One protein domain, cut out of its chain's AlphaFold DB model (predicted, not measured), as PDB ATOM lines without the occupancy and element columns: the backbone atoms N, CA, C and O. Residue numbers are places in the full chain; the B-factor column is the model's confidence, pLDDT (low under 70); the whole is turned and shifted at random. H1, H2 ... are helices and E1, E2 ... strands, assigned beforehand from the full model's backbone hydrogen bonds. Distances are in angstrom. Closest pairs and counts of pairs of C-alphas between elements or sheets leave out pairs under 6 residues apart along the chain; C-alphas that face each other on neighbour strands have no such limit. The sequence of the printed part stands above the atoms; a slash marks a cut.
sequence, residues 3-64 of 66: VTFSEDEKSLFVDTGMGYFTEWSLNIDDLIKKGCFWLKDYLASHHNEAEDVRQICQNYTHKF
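AT A GLANCE: This is residues 3 to 64 of the 66 residues of an uncharacterized protein of Nostoc sp. TCL240-02 (UniProt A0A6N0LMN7). A small three-stranded sheet, E1 to E3, makes one end of an elongated model and three helices make the other; H1 leads away from the sheet, H3 packs on H1 with residues 57 to 61, and short H2 is at the far end. The sheet, order E1 - E2 - E3, is an antiparallel meander, each strand the neighbour of the one before. The 62 printed residues, of mixed class, run E1 E2 E3 H1 H2 H3, loose with a radius of gyration of the C-alphas of 15.2 A, spanning 45 by 24 by 16 A.

IN THESE COORDINATES: E1, residues 3 to 5, begins at C-alpha 3 (6.325, 39.390, -13.588); E2 is residues 11 to 15 and E3 21 to 25, 12.9 A. H1 is residues 28 to 38, 15.1 A; H2 40 to 45; H3, 51 to 62, 16.3 A, ends at C-alpha 62 (-6.843, 13.115, -18.524).

HOW THE PARTS SIT: Hairpin E1 and E2 has N 4 and O 13 at 2.9 A; hairpin E2 and E3 has N 12 and O 24 at 2.9 A. H1 is not on the sheet. H1 and H3 touch, C-alphas 36 and 57 closest at 5.5 A, at a steep tilt of 65 degrees. H2 is close to but not clearly touching H3, C-alphas 43 and 54 closest at 6.6 A. Every O i to N i+4 pair is within hydrogen-bond range in H1, H2 and H3.

THE WHOLE: C-alphas 19 and 45 are farthest apart, 44.9 A. The printed part has no cut or long link; pLDDT is under 70 at residues 19 to 20 and 61 to 64.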
ATOM      1  N   VAL A   3       6.893  40.413 -12.712       82.50
ATOM      2  CA  VAL A   3       6.325  39.390 -13.588       82.50
ATOM      3  C   VAL A   3       4.881  39.201 -13.167       82.50
ATOM      4  O   VAL A   3       4.616  38.843 -12.023       82.50
ATOM      5  N   THR A   4       3.956  39.468 -14.082       85.31
ATOM      6  CA  THR A   4       2.521  39.431 -13.785       85.31
ATOM      7  C   THR A   4       1.791  38.697 -14.894       85.31
ATOM      8  O   THR A   4       2.101  38.885 -16.068       85.31
ATOM      9  N   PHE A   5       0.825  37.861 -14.537       82.56
ATOM     10  CA  PHE A   5      -0.096  37.291 -15.515       82.56
ATOM     11  C   PHE A   5      -1.187  38.310 -15.848       82.56
ATOM     12  O   PHE A   5      -1.572  39.112 -14.994       82.56
ATOM     13  N   SER A   6      -1.669  38.290 -17.088       81.75
ATOM     14  CA  SER A   6      -2.909  38.969 -17.453       81.75
ATOM     15  C   SER A   6      -4.094  38.355 -16.705       81.75
ATOM     16  O   SER A   6      -4.065  37.179 -16.340       81.75
ATOM     17  N   GLU A   7      -5.160  39.132 -16.499       82.12
ATOM     18  CA  GLU A   7      -6.378  38.643 -15.830       82.12
ATOM     19  C   GLU A   7      -7.034  37.462 -16.563       82.12
ATOM     20  O   GLU A   7      -7.716  36.655 -15.942       82.12
ATOM     21  N   ASP A   8      -6.821  37.344 -17.878       79.94
ATOM     22  CA  ASP A   8      -7.326  36.243 -18.702       79.94
ATOM     23  C   ASP A   8      -6.364  35.044 -18.804       79.94
ATOM     24  O   ASP A   8      -6.645  34.108 -19.554       79.94
ATOM     25  N   GLU A   9      -5.241  35.079 -18.074       73.88
ATOM     26  CA  GLU A   9      -4.208  34.036 -17.963       73.88
ATOM     27  C   GLU A   9      -3.534  33.624 -19.288       73.88
ATOM     28  O   GLU A   9      -2.847  32.603 -19.360       73.88
ATOM     29  N   LYS A  10      -3.695  34.415 -20.355       80.25
ATOM     30  CA  LYS A  10      -3.124  34.127 -21.686       80.25
ATOM     31  C   LYS A  10      -1.839  34.876 -21.985       80.25
ATOM     32  O   LYS A  10      -1.154  34.529 -22.949       80.25
ATOM     33  N   SER A  11      -1.512  35.886 -21.190       83.06
ATOM     34  CA  SER A  11      -0.333  36.711 -21.391       83.06
ATOM     35  C   SER A  11       0.498  36.782 -20.119       83.06
ATOM     36  O   SER A  11      -0.017  36.945 -19.012       83.06
ATOM     37  N   LEU A  12       1.815  36.667 -20.279       84.50
ATOM     38  CA  LEU A  12       2.774  36.977 -19.229       84.50
ATOM     39  C   LEU A  12       3.446  38.297 -19.547       84.50
ATOM     40  O   LEU A  12       4.043  38.484 -20.608       84.50
ATOM     41  N   PHE A  13       3.379  39.180 -18.573       85.31
ATOM     42  CA  PHE A  13       3.926  40.507 -18.637       85.31
ATOM     43  C   PHE A  13       5.192  40.589 -17.804       85.31
ATOM     44  O   PHE A  13       5.169  40.355 -16.593       85.31
ATOM     45  N   VAL A  14       6.298  40.927 -18.461       85.31
ATOM     46  CA  VAL A  14       7.597  41.105 -17.812       85.31
ATOM     47  C   VAL A  14       8.004  42.565 -17.919       85.31
ATOM     48  O   VAL A  14       8.313  43.058 -19.004       85.31
ATOM     49  N   ASP A  15       8.035  43.241 -16.774       85.38
ATOM     50  CA  ASP A  15       8.609  44.574 -16.637       85.38
ATOM     51  C   ASP A  15      10.049  44.461 -16.129       85.38
ATOM     52  O   ASP A  15      10.326  44.018 -15.005       85.38
ATOM     53  N   THR A  16      10.983  44.876 -16.976       78.88
ATOM     54  CA  THR A  16      12.418  44.865 -16.676       78.88
ATOM     55  C   THR A  16      12.878  46.115 -15.923       78.88
ATOM     56  O   THR A  16      14.016  46.162 -15.463       78.88
ATOM     57  N   GLY A  17      12.014  47.122 -15.752       75.06
ATOM     58  CA  GLY A  17      12.345  48.419 -15.159       75.06
ATOM     59  C   GLY A  17      13.149  49.337 -16.088       75.06
ATOM     60  O   GLY A  17      13.465  50.458 -15.705       75.06
ATOM     61  N   MET A  18      13.466  48.890 -17.309       79.12
ATOM     62  CA  MET A  18      14.197  49.671 -18.318       79.12
ATOM     63  C   MET A  18      13.264  50.365 -19.324       79.12
ATOM     64  O   MET A  18      13.693  50.731 -20.414       79.12
ATOM     65  N   GLY A  19      11.978  50.513 -18.990       69.00
ATOM     66  CA  GLY A  19      10.958  51.076 -19.885       69.00
ATOM     67  C   GLY A  19      10.460  50.112 -20.969       69.00
ATOM     68  O   GLY A  19       9.577  50.476 -21.740       69.00
ATOM     69  N   TYR A  20      10.986  48.884 -21.012       67.06
ATOM     70  CA  TYR A  20      10.514  47.819 -21.894       67.06
ATOM     71  C   TYR A  20       9.632  46.845 -21.126       67.06
ATOM     72  O   TYR A  20      10.048  46.265 -20.117       67.06
ATOM     73  N   PHE A  21       8.437  46.651 -21.668       74.69
ATOM     74  CA  PHE A  21       7.465  45.686 -21.203       74.69
ATOM     75  C   PHE A  21       7.293  44.619 -22.276       74.69
ATOM     76  O   PHE A  21       6.912  44.926 -23.406       74.69
ATOM     77  N   THR A  22       7.621  43.378 -21.933       78.81
ATOM     78  CA  THR A  22       7.499  42.257 -22.863       78.81
ATOM     79  C   THR A  22       6.230  41.488 -22.544       78.81
ATOM     80  O   THR A  22       6.089  40.954 -21.442       78.81
ATOM     81  N   GLU A  23       5.331  41.418 -23.521       80.75
ATOM     82  CA  GLU A  23       4.173  40.535 -23.493       80.75
ATOM     83  C   GLU A  23       4.518  39.214 -24.179       80.75
ATOM     84  O   GLU A  23       4.920  39.177 -25.343       80.75
ATOM     85  N   TRP A  24       4.334  38.117 -23.455       79.31
ATOM     86  CA  TRP A  24       4.402  36.774 -24.007       79.31
ATOM     87  C   TRP A  24       2.997  36.205 -24.076       79.31
ATOM     88  O   TRP A  24       2.411  35.917 -23.035       79.31
ATOM     89  N   SER A  25       2.481  35.994 -25.287       77.31
ATOM     90  CA  SER A  25       1.275  35.190 -25.470       77.31
ATOM     91  C   SER A  25       1.609  33.738 -25.127       77.31
ATOM     92  O   SER A  25       2.342  33.057 -25.850       77.31
ATOM     93  N   LEU A  26       1.120  33.284 -23.979       74.19
ATOM     94  CA  LEU A  26       1.349  31.958 -23.439       74.19
ATOM     95  C   LEU A  26       0.045  31.178 -23.476       74.19
ATOM     96  O   LEU A  26      -0.896  31.434 -22.731       74.19
ATOM     97  N   ASN A  27       0.018  30.138 -24.299       82.50
ATOM     98  CA  ASN A  27      -0.942  29.069 -24.098       82.50
ATOM     99  C   ASN A  27      -0.406  28.167 -22.978       82.50
ATOM    100  O   ASN A  27       0.380  27.254 -23.238       82.50
ATOM    101  N   ILE A  28      -0.790  28.461 -21.731       81.44
ATOM    102  CA  ILE A  28      -0.315  27.731 -20.546       81.44
ATOM    103  C   ILE A  28      -0.614  26.231 -20.664       81.44
ATOM    104  O   ILE A  28       0.245  25.407 -20.348       81.44
ATOM    105  N   ASP A  29      -1.777  25.860 -21.204       82.81
ATOM    106  CA  ASP A  29      -2.140  24.457 -21.400       82.81
ATOM    107  C   ASP A  29      -1.196  23.740 -22.384       82.81
ATOM    108  O   ASP A  29      -0.799  22.596 -22.151       82.81
ATOM    109  N   ASP A  30      -0.813  24.399 -23.481       84.94
ATOM    110  CA  ASP A  30       0.155  23.863 -24.446       84.94
ATOM    111  C   ASP A  30       1.575  23.798 -23.865       84.94
ATOM    112  O   ASP A  30       2.291  22.813 -24.071       84.94
ATOM    113  N   LEU A  31       1.973  24.805 -23.083       85.56
ATOM    114  CA  LEU A  31       3.272  24.832 -22.417       85.56
ATOM    115  C   LEU A  31       3.409  23.679 -21.416       85.56
ATOM    116  O   LEU A  31       4.411  22.961 -21.441       85.56
ATOM    117  N   ILE A  32       2.388  23.454 -20.585       88.12
ATOM    118  CA  ILE A  32       2.383  22.356 -19.611       88.12
ATOM    119  C   ILE A  32       2.416  21.006 -20.329       88.12
ATOM    120  O   ILE A  32       3.209  20.143 -19.958       88.12
ATOM    121  N   LYS A  33       1.647  20.821 -21.411       89.81
ATOM    122  CA  LYS A  33       1.729  19.596 -22.227       89.81
ATOM    123  C   LYS A  33       3.132  19.333 -22.756       89.81
ATOM    124  O   LYS A  33       3.614  18.207 -22.653       89.81
ATOM    125  N   LYS A  34       3.778  20.349 -23.331       90.69
ATOM    126  CA  LYS A  34       5.141  20.234 -23.865       90.69
ATOM    127  C   LYS A  34       6.141  19.907 -22.760       90.69
ATOM    128  O   LYS A  34       6.974  19.027 -22.958       90.69
ATOM    129  N   GLY A  35       6.011  20.537 -21.593       91.38
ATOM    130  CA  GLY A  35       6.821  20.231 -20.413       91.38
ATOM    131  C   GLY A  35       6.639  18.789 -19.936       91.38
ATOM    132  O   GLY A  35       7.615  18.067 -19.760       91.38
ATOM    133  N   CYS A  36       5.396  18.324 -19.820       93.06
ATOM    134  CA  CYS A  36       5.082  16.946 -19.439       93.06
ATOM    135  C   CYS A  36       5.584  15.915 -20.451       93.06
ATOM    136  O   CYS A  36       6.058  14.849 -20.064       93.06
ATOM    137  N   PHE A  37       5.505  16.226 -21.748       92.12
ATOM    138  CA  PHE A  37       6.070  15.378 -22.791       92.12
ATOM    139  C   PHE A  37       7.597  15.312 -22.689       92.12
ATOM    140  O   PHE A  37       8.163  14.224 -22.746       92.12
ATOM    141  N   TRP A  38       8.251  16.458 -22.484       93.56
ATOM    142  CA  TRP A  38       9.699  16.541 -22.315       93.56
ATOM    143  C   TRP A  38      10.190  15.774 -21.077       93.56
ATOM    144  O   TRP A  38      11.208  15.091 -21.138       93.56
ATOM    145  N   LEU A  39       9.430  15.809 -19.977       92.44
ATOM    146  CA  LEU A  39       9.763  15.127 -18.720       92.44
ATOM    147  C   LEU A  39       9.365  13.645 -18.666       92.44
ATOM    148  O   LEU A  39       9.655  12.984 -17.669       92.44
ATOM    149  N   LYS A  40       8.700  13.100 -19.690       89.44
ATOM    150  CA  LYS A  40       8.071  11.768 -19.643       89.44
ATOM    151  C   LYS A  40       9.000  10.665 -19.116       89.44
ATOM    152  O   LYS A  40       8.606   9.914 -18.224       89.44
ATOM    153  N   ASP A  41      10.218  10.579 -19.643       90.44
ATOM    154  CA  ASP A  41      11.164   9.509 -19.294       90.44
ATOM    155  C   ASP A  41      11.803   9.728 -17.912       90.44
ATOM    156  O   ASP A  41      12.070   8.778 -17.171       90.44
ATOM    157  N   TYR A  42      11.975  10.993 -17.519       88.56
ATOM    158  CA  TYR A  42      12.433  11.358 -16.181       88.56
ATOM    159  C   TYR A  42      11.399  10.953 -15.121       88.56
ATOM    160  O   TYR A  42      11.722  10.235 -14.175       88.56
ATOM    161  N   LEU A  43      10.127  11.302 -15.338       89.25
ATOM    162  CA  LEU A  43       9.025  10.927 -14.446       89.25
ATOM    163  C   LEU A  43       8.825   9.407 -14.373       89.25
ATOM    164  O   LEU A  43       8.356   8.889 -13.360       89.25
ATOM    165  N   ALA A  44       9.168   8.674 -15.436       86.94
ATOM    166  CA  ALA A  44       9.098   7.218 -15.450       86.94
ATOM    167  C   ALA A  44      10.143   6.551 -14.540       86.94
ATOM    168  O   ALA A  44       9.892   5.444 -14.074       86.94
ATOM    169  N   SER A  45      11.275   7.210 -14.273       89.56
ATOM    170  CA  SER A  45      12.401   6.645 -13.514       89.56
ATOM    171  C   SER A  45      12.561   7.219 -12.098       89.56
ATOM    172  O   SER A  45      13.136   6.552 -11.243       89.56
ATOM    173  N   HIS A  46      12.016   8.409 -11.816       83.69
ATOM    174  CA  HIS A  46      12.201   9.126 -10.546       83.69
ATOM    175  C   HIS A  46      10.867   9.307  -9.812       83.69
ATOM    176  O   HIS A  46      10.238  10.361  -9.850       83.69
ATOM    177  N   HIS A  47      10.406   8.238  -9.154       77.44
ATOM    178  CA  HIS A  47       9.061   8.176  -8.571       77.44
ATOM    179  C   HIS A  47       8.831   9.139  -7.399       77.44
ATOM    180  O   HIS A  47       7.769   9.742  -7.331       77.44
ATOM    181  N   ASN A  48       9.807   9.297  -6.502       80.75
ATOM    182  CA  ASN A  48       9.605  10.048  -5.257       80.75
ATOM    183  C   ASN A  48       9.908  11.548  -5.399       80.75
ATOM    184  O   ASN A  48       9.310  12.363  -4.709       80.75
ATOM    185  N   GLU A  49      10.836  11.915  -6.283       80.94
ATOM    186  CA  GLU A  49      11.308  13.300  -6.444       80.94
ATOM    187  C   GLU A  49      10.386  14.147  -7.329       80.94
ATOM    188  O   GLU A  49      10.496  15.370  -7.347       80.94
ATOM    189  N   ALA A  50       9.479  13.503  -8.065       83.50
ATOM    190  CA  ALA A  50       8.681  14.161  -9.089       83.50
ATOM    191  C   ALA A  50       7.177  13.865  -8.987       83.50
ATOM    192  O   ALA A  50       6.459  14.005  -9.978       83.50
ATOM    193  N   GLU A  51       6.691  13.463  -7.809       86.44
ATOM    194  CA  GLU A  51       5.282  13.111  -7.593       86.44
ATOM    195  C   GLU A  51       4.340  14.286  -7.907       86.44
ATOM    196  O   GLU A  51       3.404  14.125  -8.689       86.44
ATOM    197  N   ASP A  52       4.646  15.493  -7.421       87.88
ATOM    198  CA  ASP A  52       3.841  16.695  -7.693       87.88
ATOM    199  C   ASP A  52       3.758  16.999  -9.198       87.88
ATOM    200  O   ASP A  52       2.689  17.254  -9.757       87.88
ATOM    201  N   VAL A  53       4.895  16.901  -9.896       87.38
ATOM    202  CA  VAL A  53       4.972  17.113 -11.349       87.38
ATOM    203  C   VAL A  53       4.194  16.029 -12.094       87.38
ATOM    204  O   VAL A  53       3.510  16.307 -13.080       87.38
ATOM    205  N   ARG A  54       4.242  14.786 -11.609       86.62
ATOM    206  CA  ARG A  54       3.496  13.665 -12.179       86.62
ATOM    207  C   ARG A  54       1.992  13.878 -12.057       86.62
ATOM    208  O   ARG A  54       1.284  13.639 -13.036       86.62
ATOM    209  N   GLN A  55       1.514  14.367 -10.914       88.00
ATOM    210  CA  GLN A  55       0.101  14.686 -10.695       88.00
ATOM    211  C   GLN A  55      -0.375  15.811 -11.617       88.00
ATOM    212  O   GLN A  55      -1.424  15.681 -12.257       88.00
ATOM    213  N   ILE A  56       0.426  16.873 -11.770       87.69
ATOM    214  CA  ILE A  56       0.162  17.941 -12.747       87.69
ATOM    215  C   ILE A  56       0.027  17.328 -14.146       87.69
ATOM    216  O   ILE A  56      -0.995  17.503 -14.812       87.69
ATOM    217  N   CYS A  57       1.005  16.534 -14.574       88.94
ATOM    218  CA  CYS A  57       0.991  15.940 -15.905       88.94
ATOM    219  C   CYS A  57      -0.178  14.976 -16.127       88.94
ATOM    220  O   CYS A  57      -0.785  14.992 -17.200       88.94
ATOM    221  N   GLN A  58      -0.563  14.179 -15.132       86.44
ATOM    222  CA  GLN A  58      -1.730  13.300 -15.217       86.44
ATOM    223  C   GLN A  58      -3.021  14.099 -15.404       86.44
ATOM    224  O   GLN A  58      -3.776  13.807 -16.335       86.44
ATOM    225  N   ASN A  59      -3.244  15.149 -14.608       84.75
ATOM    226  CA  ASN A  59      -4.422  16.013 -14.733       84.75
ATOM    227  C   ASN A  59      -4.542  16.609 -16.140       84.75
ATOM    228  O   ASN A  59      -5.627  16.630 -16.726       84.75
ATOM    229  N   TYR A  60      -3.410  17.000 -16.725       79.19
ATOM    230  CA  TYR A  60      -3.357  17.487 -18.096       79.19
ATOM    231  C   TYR A  60      -3.563  16.388 -19.134       79.19
ATOM    232  O   TYR A  60      -4.182  16.654 -20.153       79.19
ATOM    233  N   THR A  61      -3.131  15.150 -18.894       67.31
ATOM    234  CA  THR A  61      -3.331  14.037 -19.842       67.31
ATOM    235  C   THR A  61      -4.781  13.531 -19.838       67.31
ATOM    236  O   THR A  61      -5.321  13.171 -20.884       67.31
ATOM    237  N   HIS A  62      -5.445  13.536 -18.675       59.03
ATOM    238  CA  HIS A  62      -6.843  13.115 -18.524       59.03
ATOM    239  C   HIS A  62      -7.840  14.106 -19.140       59.03
ATOM    240  O   HIS A  62      -8.873  13.684 -19.661       59.03
ATOM    241  N   LYS A  63      -7.508  15.403 -19.163       53.88
ATOM    242  CA  LYS A  63      -8.345  16.463 -19.752       53.88
ATOM    243  C   LYS A  63      -8.544  16.321 -21.276       53.88
ATOM    244  O   LYS A  63      -9.497  16.882 -21.797       53.88
ATOM    245  N   PHE A  64      -7.703  15.546 -21.981       48.88
ATOM    246  CA  PHE A  64      -7.783  15.330 -23.444       48.88
ATOM    247  C   PHE A  64      -8.344  13.962 -23.865       48.88
ATOM    248  O   PHE A  64      -8.318  13.638 -25.049       48.88
TER     249      PHE A  64